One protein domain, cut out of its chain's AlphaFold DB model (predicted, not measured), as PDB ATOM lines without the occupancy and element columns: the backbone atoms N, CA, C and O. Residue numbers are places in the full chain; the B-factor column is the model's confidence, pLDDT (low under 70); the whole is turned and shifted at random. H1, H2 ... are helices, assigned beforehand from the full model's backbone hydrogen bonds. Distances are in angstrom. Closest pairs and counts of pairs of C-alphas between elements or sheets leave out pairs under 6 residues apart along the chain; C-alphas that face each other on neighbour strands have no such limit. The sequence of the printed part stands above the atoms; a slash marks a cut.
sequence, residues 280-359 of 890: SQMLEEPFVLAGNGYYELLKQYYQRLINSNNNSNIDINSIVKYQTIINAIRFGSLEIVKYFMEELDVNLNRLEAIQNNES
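AT A GLANCE: This is residues 280 to 359 of the 890 residues of the protein "Discoidin I" of Polysphondylium pallidum (strain ATCC 26659 / Pp 5 / PN500) (UniProt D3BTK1). The longest helix, H2, pairs with short H1 as one helical hairpin, and H3 with H4 makes a second beside it, H1 and H3 side by side; H5 turns away at the end of H3 where residue 322 lies. Residues 307 to 313, of which 307 and 308 belong to H2 and 309 to 313 to the long loop from H2 to H3, stick out. The printed part has 80 residues with five named helices, H1 to H5 in chain order, and no named strand: all helix. It is compact, with a radius of gyration of the C-alphas of 12.2 A and spans of 30 by 27 by 25 A.

IN THESE COORDINATES: Find C-alpha 295 at (-21.116, -40.860, -13.170); from there H2 runs 20.0 A to residue 308. Before it, H1 holds residues 286 to 291, 8.5 A. Further on, H3 takes residues 322 to 330, 12.4 A, and H4 residues 334 to 343, 13.3 A. H5, residues 348 to 358, runs 15.8 A to C-alpha 358 at (-12.133, -64.833, -1.390).

HOW THE PARTS SIT: Start at the hub, H3, which touches H1, H4 and H5. Its closest C-alphas to H1 are Thr 324 and Phe 287, 3.9 A apart, at a shallow tilt of 19 degrees, the same way. H4 forms a hairpin with H3, Val 337 to Ala 328 being the closest C-alphas at 6.4 A, at a steep tilt of 40 degrees, opposite ways. H5 only just touches H3, with 3 pairs of C-alphas within 8 A, the closest Leu 351 and Tyr 322 at 6.2 A. H2 touches H1 with residues 295 to 301 alone, the closest C-alphas being Leu 298 and Leu 289, 5.8 A, in a hairpin at a shallow tilt of 17 degrees. H2 and H4 are close but not clearly touching, with C-alphas of Tyr 295 and Ile 336 at 5.9 A, while H2 and H5 are apart. In H1, H2, H3, H4 and H5 every O i to N i+4 pair is within hydrogen-bond range.

THE WHOLE: The farthest C-alphas, Asn 310 and Arg 330, are 33.2 A apart. The printed part has no cut, and the link from H2 to H3, 13 residues, is long. Mean pLDDT of the printed part is 71.0; look for values under 70 at residues 287 to 295, 309 to 314 and 352 to 359, among others.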
ATOM      1  N   SER A 280     -33.641 -51.019 -15.961       53.19
ATOM      2  CA  SER A 280     -33.872 -51.232 -14.529       53.19
ATOM      3  C   SER A 280     -32.791 -52.109 -13.897       53.19
ATOM      4  O   SER A 280     -32.329 -51.799 -12.803       53.19
ATOM      5  N   GLN A 281     -32.329 -53.149 -14.595       53.47
ATOM      6  CA  GLN A 281     -31.210 -53.975 -14.138       53.47
ATOM      7  C   GLN A 281     -29.887 -53.196 -14.139       53.47
ATOM      8  O   GLN A 281     -29.124 -53.294 -13.187       53.47
ATOM      9  N   MET A 282     -29.622 -52.377 -15.160       59.19
ATOM     10  CA  MET A 282     -28.403 -51.566 -15.251       59.19
ATOM     11  C   MET A 282     -28.282 -50.571 -14.085       59.19
ATOM     12  O   MET A 282     -27.193 -50.390 -13.545       59.19
ATOM     13  N   LEU A 283     -29.393 -49.944 -13.674       62.34
ATOM     14  CA  LEU A 283     -29.427 -49.000 -12.549       62.34
ATOM     15  C   LEU A 283     -29.081 -49.636 -11.196       62.34
ATOM     16  O   LEU A 283     -28.750 -48.908 -10.258       62.34
ATOM     17  N   GLU A 284     -29.154 -50.961 -11.097       76.00
ATOM     18  CA  GLU A 284     -28.845 -51.721  -9.885       76.00
ATOM     19  C   GLU A 284     -27.458 -52.395  -9.942       76.00
ATOM     20  O   GLU A 284     -27.015 -52.982  -8.954       76.00
ATOM     21  N   GLU A 285     -26.733 -52.256 -11.060       75.00
ATOM     22  CA  GLU A 285     -25.447 -52.914 -11.314       75.00
ATOM     23  C   GLU A 285     -24.291 -51.893 -11.401       75.00
ATOM     24  O   GLU A 285     -23.962 -51.376 -12.478       75.00
ATOM     25  N   PRO A 286     -23.606 -51.587 -10.281       78.31
ATOM     26  CA  PRO A 286     -22.660 -50.471 -10.204       78.31
ATOM     27  C   PRO A 286     -21.432 -50.633 -11.106       78.31
ATOM     28  O   PRO A 286     -20.904 -49.640 -11.602       78.31
ATOM     29  N   PHE A 287     -20.970 -51.859 -11.372       68.75
ATOM     30  CA  PHE A 287     -19.836 -52.090 -12.277       68.75
ATOM     31  C   PHE A 287     -20.186 -51.842 -13.751       68.75
ATOM     32  O   PHE A 287     -19.288 -51.518 -14.534       68.75
ATOM     33  N   VAL A 288     -21.463 -51.966 -14.133       61.38
ATOM     34  CA  VAL A 288     -21.951 -51.596 -15.471       61.38
ATOM     35  C   VAL A 288     -22.007 -50.076 -15.580       61.38
ATOM     36  O   VAL A 288     -21.483 -49.517 -16.543       61.38
ATOM     37  N   LEU A 289     -22.551 -49.403 -14.559       61.56
ATOM     38  CA  LEU A 289     -22.581 -47.940 -14.482       61.56
ATOM     39  C   LEU A 289     -21.171 -47.335 -14.560       61.56
ATOM     40  O   LEU A 289     -20.917 -46.432 -15.360       61.56
ATOM     41  N   ALA A 290     -20.240 -47.881 -13.777       60.56
ATOM     42  CA  ALA A 290     -18.851 -47.444 -13.736       60.56
ATOM     43  C   ALA A 290     -18.111 -47.683 -15.062       60.56
ATOM     44  O   ALA A 290     -17.412 -46.792 -15.543       60.56
ATOM     45  N   GLY A 291     -18.289 -48.858 -15.677       53.53
ATOM     46  CA  GLY A 291     -17.645 -49.205 -16.948       53.53
ATOM     47  C   GLY A 291     -18.136 -48.392 -18.148       53.53
ATOM     48  O   GLY A 291     -17.400 -48.254 -19.115       53.53
ATOM     49  N   ASN A 292     -19.342 -47.825 -18.081       54.53
ATOM     50  CA  ASN A 292     -19.933 -47.037 -19.169       54.53
ATOM     51  C   ASN A 292     -19.906 -45.522 -18.918       54.53
ATOM     52  O   ASN A 292     -20.466 -44.758 -19.701       54.53
ATOM     53  N   GLY A 293     -19.261 -45.066 -17.840       52.22
ATOM     54  CA  GLY A 293     -19.104 -43.634 -17.578       52.22
ATOM     55  C   GLY A 293     -20.349 -42.940 -17.008       52.22
ATOM     56  O   GLY A 293     -20.403 -41.712 -17.012       52.22
ATOM     57  N   TYR A 294     -21.341 -43.679 -16.494       60.78
ATOM     58  CA  TYR A 294     -22.572 -43.111 -15.925       60.78
ATOM     59  C   TYR A 294     -22.354 -42.539 -14.514       60.78
ATOM     60  O   TYR A 294     -22.883 -43.047 -13.526       60.78
ATOM     61  N   TYR A 295     -21.570 -41.465 -14.423       68.75
ATOM     62  CA  TYR A 295     -21.116 -40.860 -13.170       68.75
ATOM     63  C   TYR A 295     -22.258 -40.483 -12.207       68.75
ATOM     64  O   TYR A 295     -22.275 -40.943 -11.066       68.75
ATOM     65  N   GLU A 296     -23.247 -39.710 -12.667       72.25
ATOM     66  CA  GLU A 296     -24.342 -39.240 -11.803       72.25
ATOM     67  C   GLU A 296     -25.244 -40.383 -11.317       72.25
ATOM     68  O   GLU A 296     -25.652 -40.412 -10.156       72.25
ATOM     69  N   LEU A 297     -25.514 -41.373 -12.173       68.62
ATOM     70  CA  LEU A 297     -26.319 -42.541 -11.800       68.62
ATOM     71  C   LEU A 297     -25.581 -43.429 -10.793       68.62
ATOM     72  O   LEU A 297     -26.183 -43.906  -9.831       68.62
ATOM     73  N   LEU A 298     -24.269 -43.606 -10.972       76.94
ATOM     74  CA  LEU A 298     -23.417 -44.326 -10.028       76.94
ATOM     75  C   LEU A 298     -23.378 -43.623  -8.662       76.94
ATOM     76  O   LEU A 298     -23.488 -44.272  -7.621       76.94
ATOM     77  N   LYS A 299     -23.282 -42.291  -8.661       83.56
ATOM     78  CA  LYS A 299     -23.326 -41.474  -7.445       83.56
ATOM     79  C   LYS A 299     -24.665 -41.617  -6.723       83.56
ATOM     80  O   LYS A 299     -24.687 -41.878  -5.520       83.56
ATOM     81  N   GLN A 300     -25.776 -41.533  -7.454       82.56
ATOM     82  CA  GLN A 300     -27.117 -41.754  -6.906       82.56
ATOM     83  C   GLN A 300     -27.287 -43.172  -6.348       82.56
ATOM     84  O   GLN A 300     -27.892 -43.344  -5.290       82.56
ATOM     85  N   TYR A 301     -26.747 -44.193  -7.020       85.88
ATOM     86  CA  TYR A 301     -26.767 -45.578  -6.545       85.88
ATOM     87  C   TYR A 301     -26.098 -45.720  -5.169       85.88
ATOM     88  O   TYR A 301     -26.725 -46.200  -4.221       85.88
ATOM     89  N   TYR A 302     -24.864 -45.226  -5.010       88.62
ATOM     90  CA  TYR A 302     -24.166 -45.308  -3.724       88.62
ATOM     91  C   TYR A 302     -24.797 -44.417  -2.650       88.62
ATOM     92  O   TYR A 302     -24.898 -44.842  -1.501       88.62
ATOM     93  N   GLN A 303     -25.304 -43.232  -3.003       87.75
ATOM     94  CA  GLN A 303     -26.058 -42.390  -2.067       87.75
ATOM     95  C   GLN A 303     -27.325 -43.087  -1.558       87.75
ATOM     96  O   GLN A 303     -27.594 -43.047  -0.358       87.75
ATOM     97  N   ARG A 304     -28.083 -43.772  -2.431       85.88
ATOM     98  CA  ARG A 304     -29.248 -44.582  -2.028       85.88
ATOM     99  C   ARG A 304     -28.842 -45.669  -1.032       85.88
ATOM    100  O   ARG A 304     -29.474 -45.784   0.015       85.88
ATOM    101  N   LEU A 305     -27.768 -46.409  -1.314       82.94
ATOM    102  CA  LEU A 305     -27.268 -47.469  -0.429       82.94
ATOM    103  C   LEU A 305     -26.796 -46.944   0.932       82.94
ATOM    104  O   LEU A 305     -27.105 -47.546   1.965       82.94
ATOM    105  N   ILE A 306     -26.079 -45.819   0.940       82.31
ATOM    106  CA  ILE A 306     -25.607 -45.164   2.165       82.31
ATOM    107  C   ILE A 306     -26.807 -44.685   2.992       82.31
ATOM    108  O   ILE A 306     -26.887 -44.985   4.179       82.31
ATOM    109  N   ASN A 307     -27.782 -44.030   2.358       79.44
ATOM    110  CA  ASN A 307     -28.961 -43.488   3.039       79.44
ATOM    111  C   ASN A 307     -29.937 -44.575   3.521       79.44
ATOM    112  O   ASN A 307     -30.581 -44.398   4.549       79.44
ATOM    113  N   SER A 308     -30.055 -45.706   2.816       71.44
ATOM    114  CA  SER A 308     -30.928 -46.820   3.233       71.44
ATOM    115  C   SER A 308     -30.423 -47.555   4.479       71.44
ATOM    116  O   SER A 308     -31.193 -48.184   5.204       71.44
ATOM    117  N   ASN A 309     -29.123 -47.464   4.752       60.31
ATOM    118  CA  ASN A 309     -28.490 -48.074   5.905       60.31
ATOM    119  C   ASN A 309     -28.449 -47.044   7.045       60.31
ATOM    120  O   ASN A 309     -27.457 -46.351   7.219       60.31
ATOM    121  N   ASN A 310     -29.516 -46.972   7.850       55.12
ATOM    122  CA  ASN A 310     -29.712 -46.050   8.993       55.12
ATOM    123  C   ASN A 310     -28.645 -46.100  10.129       55.12
ATOM    124  O   ASN A 310     -28.899 -45.623  11.233       55.12
ATOM    125  N   ASN A 311     -27.461 -46.679   9.909       50.34
ATOM    126  CA  ASN A 311     -26.364 -46.751  10.872       50.34
ATOM    127  C   ASN A 311     -25.200 -45.862  10.429       50.34
ATOM    128  O   ASN A 311     -24.626 -46.056   9.363       50.34
ATOM    129  N   SER A 312     -24.773 -44.964  11.310       53.19
ATOM    130  CA  SER A 312     -23.674 -44.000  11.156       53.19
ATOM    131  C   SER A 312     -22.259 -44.608  11.047       53.19
ATOM    132  O   SER A 312     -21.280 -43.926  11.331       53.19
ATOM    133  N   ASN A 313     -22.122 -45.882  10.653       59.12
ATOM    134  CA  ASN A 313     -20.839 -46.593  10.606       59.12
ATOM    135  C   ASN A 313     -20.786 -47.631   9.460       59.12
ATOM    136  O   ASN A 313     -20.567 -48.824   9.680       59.12
ATOM    137  N   ILE A 314     -21.088 -47.195   8.233       68.62
ATOM    138  CA  ILE A 314     -21.002 -48.034   7.029       68.62
ATOM    139  C   ILE A 314     -19.543 -48.134   6.585       68.62
ATOM    140  O   ILE A 314     -18.891 -47.123   6.347       68.62
ATOM    141  N   ASP A 315     -19.050 -49.360   6.422       77.81
ATOM    142  CA  ASP A 315     -17.745 -49.604   5.821       77.81
ATOM    143  C   ASP A 315     -17.850 -49.614   4.295       77.81
ATOM    144  O   ASP A 315     -18.306 -50.593   3.698       77.81
ATOM    145  N   ILE A 316     -17.410 -48.530   3.661       79.00
ATOM    146  CA  ILE A 316     -17.516 -48.351   2.211       79.00
ATOM    147  C   ILE A 316     -16.823 -49.465   1.407       79.00
ATOM    148  O   ILE A 316     -17.311 -49.861   0.348       79.00
ATOM    149  N   ASN A 317     -15.746 -50.044   1.949       76.88
ATOM    150  CA  ASN A 317     -14.970 -51.109   1.300       76.88
ATOM    151  C   ASN A 317     -15.712 -52.453   1.273       76.88
ATOM    152  O   ASN A 317     -15.323 -53.349   0.542       76.88
ATOM    153  N   SER A 318     -16.780 -52.603   2.061       75.31
ATOM    154  CA  SER A 318     -17.647 -53.789   2.009       75.31
ATOM    155  C   SER A 318     -18.763 -53.676   0.963       75.31
ATOM    156  O   SER A 318     -19.403 -54.669   0.635       75.31
ATOM    157  N   ILE A 319     -19.015 -52.467   0.443       81.38
ATOM    158  CA  ILE A 319     -20.104 -52.187  -0.508       81.38
ATOM    159  C   ILE A 319     -19.555 -51.958  -1.919       81.38
ATOM    160  O   ILE A 319     -20.159 -52.380  -2.908       81.38
ATOM    161  N   VAL A 320     -18.413 -51.281  -2.044       83.44
ATOM    162  CA  VAL A 320     -17.761 -51.070  -3.340       83.44
ATOM    163  C   VAL A 320     -17.045 -52.352  -3.752       83.44
ATOM    164  O   VAL A 320     -16.049 -52.734  -3.154       83.44
ATOM    165  N   LYS A 321     -17.548 -53.019  -4.794       81.75
ATOM    166  CA  LYS A 321     -16.931 -54.240  -5.324       81.75
ATOM    167  C   LYS A 321     -15.653 -53.924  -6.101       81.75
ATOM    168  O   LYS A 321     -15.614 -52.956  -6.863       81.75
ATOM    169  N   TYR A 322     -14.657 -54.805  -5.996       76.88
ATOM    170  CA  TYR A 322     -13.391 -54.719  -6.738       76.88
ATOM    171  C   TYR A 322     -13.612 -54.530  -8.251       76.88
ATOM    172  O   TYR A 322     -13.063 -53.608  -8.863       76.88
ATOM    173  N   GLN A 323     -14.517 -55.323  -8.837       72.88
ATOM    174  CA  GLN A 323     -14.865 -55.259 -10.261       72.88
ATOM    175  C   GLN A 323     -15.368 -53.877 -10.707       72.88
ATOM    176  O   GLN A 323     -15.099 -53.451 -11.832       72.88
ATOM    177  N   THR A 324     -16.078 -53.152  -9.838       78.00
ATOM    178  CA  THR A 324     -16.604 -51.818 -10.153       78.00
ATOM    179  C   THR A 324     -15.474 -50.828 -10.414       78.00
ATOM    180  O   THR A 324     -15.526 -50.071 -11.384       78.00
ATOM    181  N   ILE A 325     -14.423 -50.866  -9.593       79.69
ATOM    182  CA  ILE A 325     -13.264 -49.979  -9.738       79.69
ATOM    183  C   ILE A 325     -12.421 -50.392 -10.947       79.69
ATOM    184  O   ILE A 325     -12.010 -49.532 -11.723       79.69
ATOM    185  N   ILE A 326     -12.221 -51.695 -11.175       71.81
ATOM    186  CA  ILE A 326     -11.512 -52.180 -12.372       71.81
ATOM    187  C   ILE A 326     -12.212 -51.723 -13.653       71.81
ATOM    188  O   ILE A 326     -11.548 -51.238 -14.569       71.81
ATOM    189  N   ASN A 327     -13.544 -51.797 -13.712       67.44
ATOM    190  CA  ASN A 327     -14.304 -51.302 -14.858       67.44
ATOM    191  C   ASN A 327     -14.197 -49.780 -15.011       67.44
ATOM    192  O   ASN A 327     -14.030 -49.303 -16.134       67.44
ATOM    193  N   ALA A 328     -14.233 -49.024 -13.908       70.50
ATOM    194  CA  ALA A 328     -14.018 -47.577 -13.939       70.50
ATOM    195  C   ALA A 328     -12.647 -47.216 -14.530       70.50
ATOM    196  O   ALA A 328     -12.542 -46.315 -15.358       70.50
ATOM    197  N   ILE A 329     -11.602 -47.954 -14.149       70.44
ATOM    198  CA  ILE A 329     -10.246 -47.736 -14.657       70.44
ATOM    199  C   ILE A 329     -10.138 -48.154 -16.121       70.44
ATOM    200  O   ILE A 329      -9.624 -47.407 -16.950       70.44
ATOM    201  N   ARG A 330     -10.626 -49.345 -16.463       61.09
ATOM    202  CA  ARG A 330     -10.466 -49.919 -17.800       61.09
ATOM    203  C   ARG A 330     -11.296 -49.194 -18.859       61.09
ATOM    204  O   ARG A 330     -10.789 -48.964 -19.953       61.09
ATOM    205  N   PHE A 331     -12.541 -48.848 -18.541       53.38
ATOM    206  CA  PHE A 331     -13.536 -48.370 -19.509       53.38
ATOM    207  C   PHE A 331     -14.204 -47.046 -19.114       53.38
ATOM    208  O   PHE A 331     -14.632 -46.299 -19.988       53.38
ATOM    209  N   GLY A 332     -14.280 -46.748 -17.815       56.41
ATOM    210  CA  GLY A 332     -14.916 -45.542 -17.288       56.41
ATOM    211  C   GLY A 332     -14.051 -44.279 -17.364       56.41
ATOM    212  O   GLY A 332     -13.077 -44.189 -18.117       56.41
ATOM    213  N   SER A 333     -14.405 -43.276 -16.562       64.31
ATOM    214  CA  SER A 333     -13.765 -41.957 -16.569       64.31
ATOM    215  C   SER A 333     -12.943 -41.681 -15.303       64.31
ATOM    216  O   SER A 333     -13.140 -42.304 -14.256       64.31
ATOM    217  N   LEU A 334     -12.018 -40.721 -15.389       77.50
ATOM    218  CA  LEU A 334     -11.218 -40.274 -14.246       77.50
ATOM    219  C   LEU A 334     -12.101 -39.719 -13.115       77.50
ATOM    220  O   LEU A 334     -11.772 -39.868 -11.942       77.50
ATOM    221  N   GLU A 335     -13.228 -39.098 -13.453       79.31
ATOM    222  CA  GLU A 335     -14.195 -38.522 -12.512       79.31
ATOM    223  C   GLU A 335     -14.816 -39.600 -11.622       79.31
ATOM    224  O   GLU A 335     -14.941 -39.403 -10.416       79.31
ATOM    225  N   ILE A 336     -15.122 -40.771 -12.187       78.69
ATOM    226  CA  ILE A 336     -15.632 -41.912 -11.418       78.69
ATOM    227  C   ILE A 336     -14.562 -42.430 -10.448       78.69
ATOM    228  O   ILE A 336     -14.861 -42.717  -9.290       78.69
ATOM    229  N   VAL A 337     -13.303 -42.510 -10.889       83.94
ATOM    230  CA  VAL A 337     -12.192 -42.911 -10.011       83.94
ATOM    231  C   VAL A 337     -11.986 -41.889  -8.889       83.94
ATOM    232  O   VAL A 337     -11.859 -42.278  -7.730       83.94
ATOM    233  N   LYS A 338     -12.024 -40.587  -9.193       86.06
ATOM    234  CA  LYS A 338     -11.962 -39.514  -8.186       86.06
ATOM    235  C   LYS A 338     -13.098 -39.609  -7.181       86.06
ATOM    236  O   LYS A 338     -12.860 -39.478  -5.989       86.06
ATOM    237  N   TYR A 339     -14.312 -39.890  -7.639       88.25
ATOM    238  CA  TYR A 339     -15.460 -40.069  -6.760       88.25
ATOM    239  C   TYR A 339     -15.257 -41.202  -5.753       88.25
ATOM    240  O   TYR A 339     -15.477 -41.001  -4.558       88.25
ATOM    241  N   PHE A 340     -14.749 -42.355  -6.198       88.50
ATOM    242  CA  PHE A 340     -14.396 -43.442  -5.283       88.50
ATOM    243  C   PHE A 340     -13.338 -43.022  -4.252       88.50
ATOM    244  O   PHE A 340     -13.451 -43.370  -3.079       88.50
ATOM    245  N   MET A 341     -12.330 -42.261  -4.673       83.88
ATOM    246  CA  MET A 341     -11.146 -41.965  -3.861       83.88
ATOM    247  C   MET A 341     -11.295 -40.741  -2.945       83.88
ATOM    248  O   MET A 341     -10.663 -40.685  -1.891       83.88
ATOM    249  N   GLU A 342     -12.089 -39.745  -3.337       85.31
ATOM    250  CA  GLU A 342     -12.213 -38.455  -2.641       85.31
ATOM    251  C   GLU A 342     -13.561 -38.293  -1.940       85.31
ATOM    252  O   GLU A 342     -13.599 -37.789  -0.819       85.31
ATOM    253  N   GLU A 343     -14.661 -38.709  -2.576       87.06
ATOM    254  CA  GLU A 343     -16.001 -38.557  -1.994       87.06
ATOM    255  C   GLU A 343     -16.414 -39.776  -1.168       87.06
ATOM    256  O   GLU A 343     -16.981 -39.622  -0.088       87.06
ATOM    257  N   LEU A 344     -16.132 -40.984  -1.662       85.44
ATOM    258  CA  LEU A 344     -16.450 -42.229  -0.960       85.44
ATOM    259  C   LEU A 344     -15.336 -42.698  -0.008       85.44
ATOM    260  O   LEU A 344     -15.596 -43.576   0.808       85.44
ATOM    261  N   ASP A 345     -14.134 -42.113  -0.079       82.25
ATOM    262  CA  ASP A 345     -12.962 -42.467   0.749       82.25
ATOM    263  C   ASP A 345     -12.647 -43.981   0.718       82.25
ATOM    264  O   ASP A 345     -12.371 -44.622   1.737       82.25
ATOM    265  N   VAL A 346     -12.743 -44.588  -0.473       81.31
ATOM    266  CA  VAL A 346     -12.473 -46.017  -0.676       81.31
ATOM    267  C   VAL A 346     -10.985 -46.311  -0.484       81.31
ATOM    268  O   VAL A 346     -10.117 -45.706  -1.110       81.31
ATOM    269  N   ASN A 347     -10.682 -47.316   0.337       76.38
ATOM    270  CA  ASN A 347      -9.329 -47.805   0.551       76.38
ATOM    271  C   ASN A 347      -9.029 -48.955  -0.421       76.38
ATOM    272  O   ASN A 347      -9.375 -50.113  -0.171       76.38
ATOM    273  N   LEU A 348      -8.336 -48.631  -1.515       74.44
ATOM    274  CA  LEU A 348      -7.967 -49.595  -2.556       74.44
ATOM    275  C   LEU A 348      -7.185 -50.804  -2.019       74.44
ATOM    276  O   LEU A 348      -7.458 -51.928  -2.431       74.44
ATOM    277  N   ASN A 349      -6.290 -50.600  -1.047       67.81
ATOM    278  CA  ASN A 349      -5.483 -51.684  -0.472       67.81
ATOM    279  C   ASN A 349      -6.356 -52.688   0.287       67.81
ATOM    280  O   ASN A 349      -6.114 -53.894   0.267       67.81
ATOM    281  N   ARG A 350      -7.390 -52.189   0.971       69.94
ATOM    282  CA  ARG A 350      -8.330 -53.040   1.697       69.94
ATOM    283  C   ARG A 350      -9.200 -53.853   0.743       69.94
ATOM    284  O   ARG A 350      -9.457 -55.016   1.026       69.94
ATOM    285  N   LEU A 351      -9.621 -53.262  -0.374       70.81
ATOM    286  CA  LEU A 351     -10.370 -53.975  -1.410       70.81
ATOM    287  C   LEU A 351      -9.545 -55.080  -2.072       70.81
ATOM    288  O   LEU A 351     -10.055 -56.180  -2.267       70.81
ATOM    289  N   GLU A 352      -8.272 -54.816  -2.369       63.69
ATOM    290  CA  GLU A 352      -7.352 -55.827  -2.907       63.69
ATOM    291  C   GLU A 352      -7.146 -56.992  -1.922       63.69
ATOM    292  O   GLU A 352      -7.183 -58.155  -2.320       63.69
ATOM    293  N   ALA A 353      -7.010 -56.706  -0.621       62.28
ATOM    294  CA  ALA A 353      -6.877 -57.739   0.407       62.28
ATOM    295  C   ALA A 353      -8.135 -58.620   0.559       62.28
ATOM    296  O   ALA A 353      -8.010 -59.816   0.813       62.28
ATOM    297  N   ILE A 354      -9.334 -58.045   0.406       64.94
ATOM    298  CA  ILE A 354     -10.600 -58.796   0.466       64.94
ATOM    299  C   ILE A 354     -10.687 -59.790  -0.699       64.94
ATOM    300  O   ILE A 354     -10.898 -60.975  -0.460       64.94
ATOM    301  N   GLN A 355     -10.435 -59.335  -1.932       64.25
ATOM    302  CA  GLN A 355     -10.508 -60.185  -3.126       64.25
ATOM    303  C   GLN A 355      -9.546 -61.380  -3.057       64.25
ATOM    304  O   GLN A 355      -9.911 -62.497  -3.419       64.25
ATOM    305  N   ASN A 356      -8.319 -61.153  -2.577       56.97
ATOM    306  CA  ASN A 356      -7.325 -62.217  -2.470       56.97
ATOM    307  C   ASN A 356      -7.745 -63.304  -1.476       56.97
ATOM    308  O   ASN A 356      -7.457 -64.464  -1.723       56.97
ATOM    309  N   ASN A 357      -8.439 -62.956  -0.389       53.34
ATOM    310  CA  ASN A 357      -8.928 -63.940   0.580       53.34
ATOM    311  C   ASN A 357     -10.140 -64.736   0.066       53.34
ATOM    312  O   ASN A 357     -10.299 -65.891   0.445       53.34
ATOM    313  N   GLU A 358     -10.981 -64.144  -0.786       48.28
ATOM    314  CA  GLU A 358     -12.133 -64.833  -1.390       48.28
ATOM    315  C   GLU A 358     -11.701 -65.840  -2.473       48.28
ATOM    316  O   GLU A 358     -12.286 -66.913  -2.573       48.28
ATOM    317  N   SER A 359     -10.618 -65.561  -3.211       42.78
ATOM    318  CA  SER A 359     -10.068 -66.446  -4.257       42.78
ATOM    319  C   SER A 359      -9.510 -67.786  -3.751       42.78
ATOM    320  O   SER A 359      -9.274 -68.668  -4.570       42.78
TER     321      SER A 359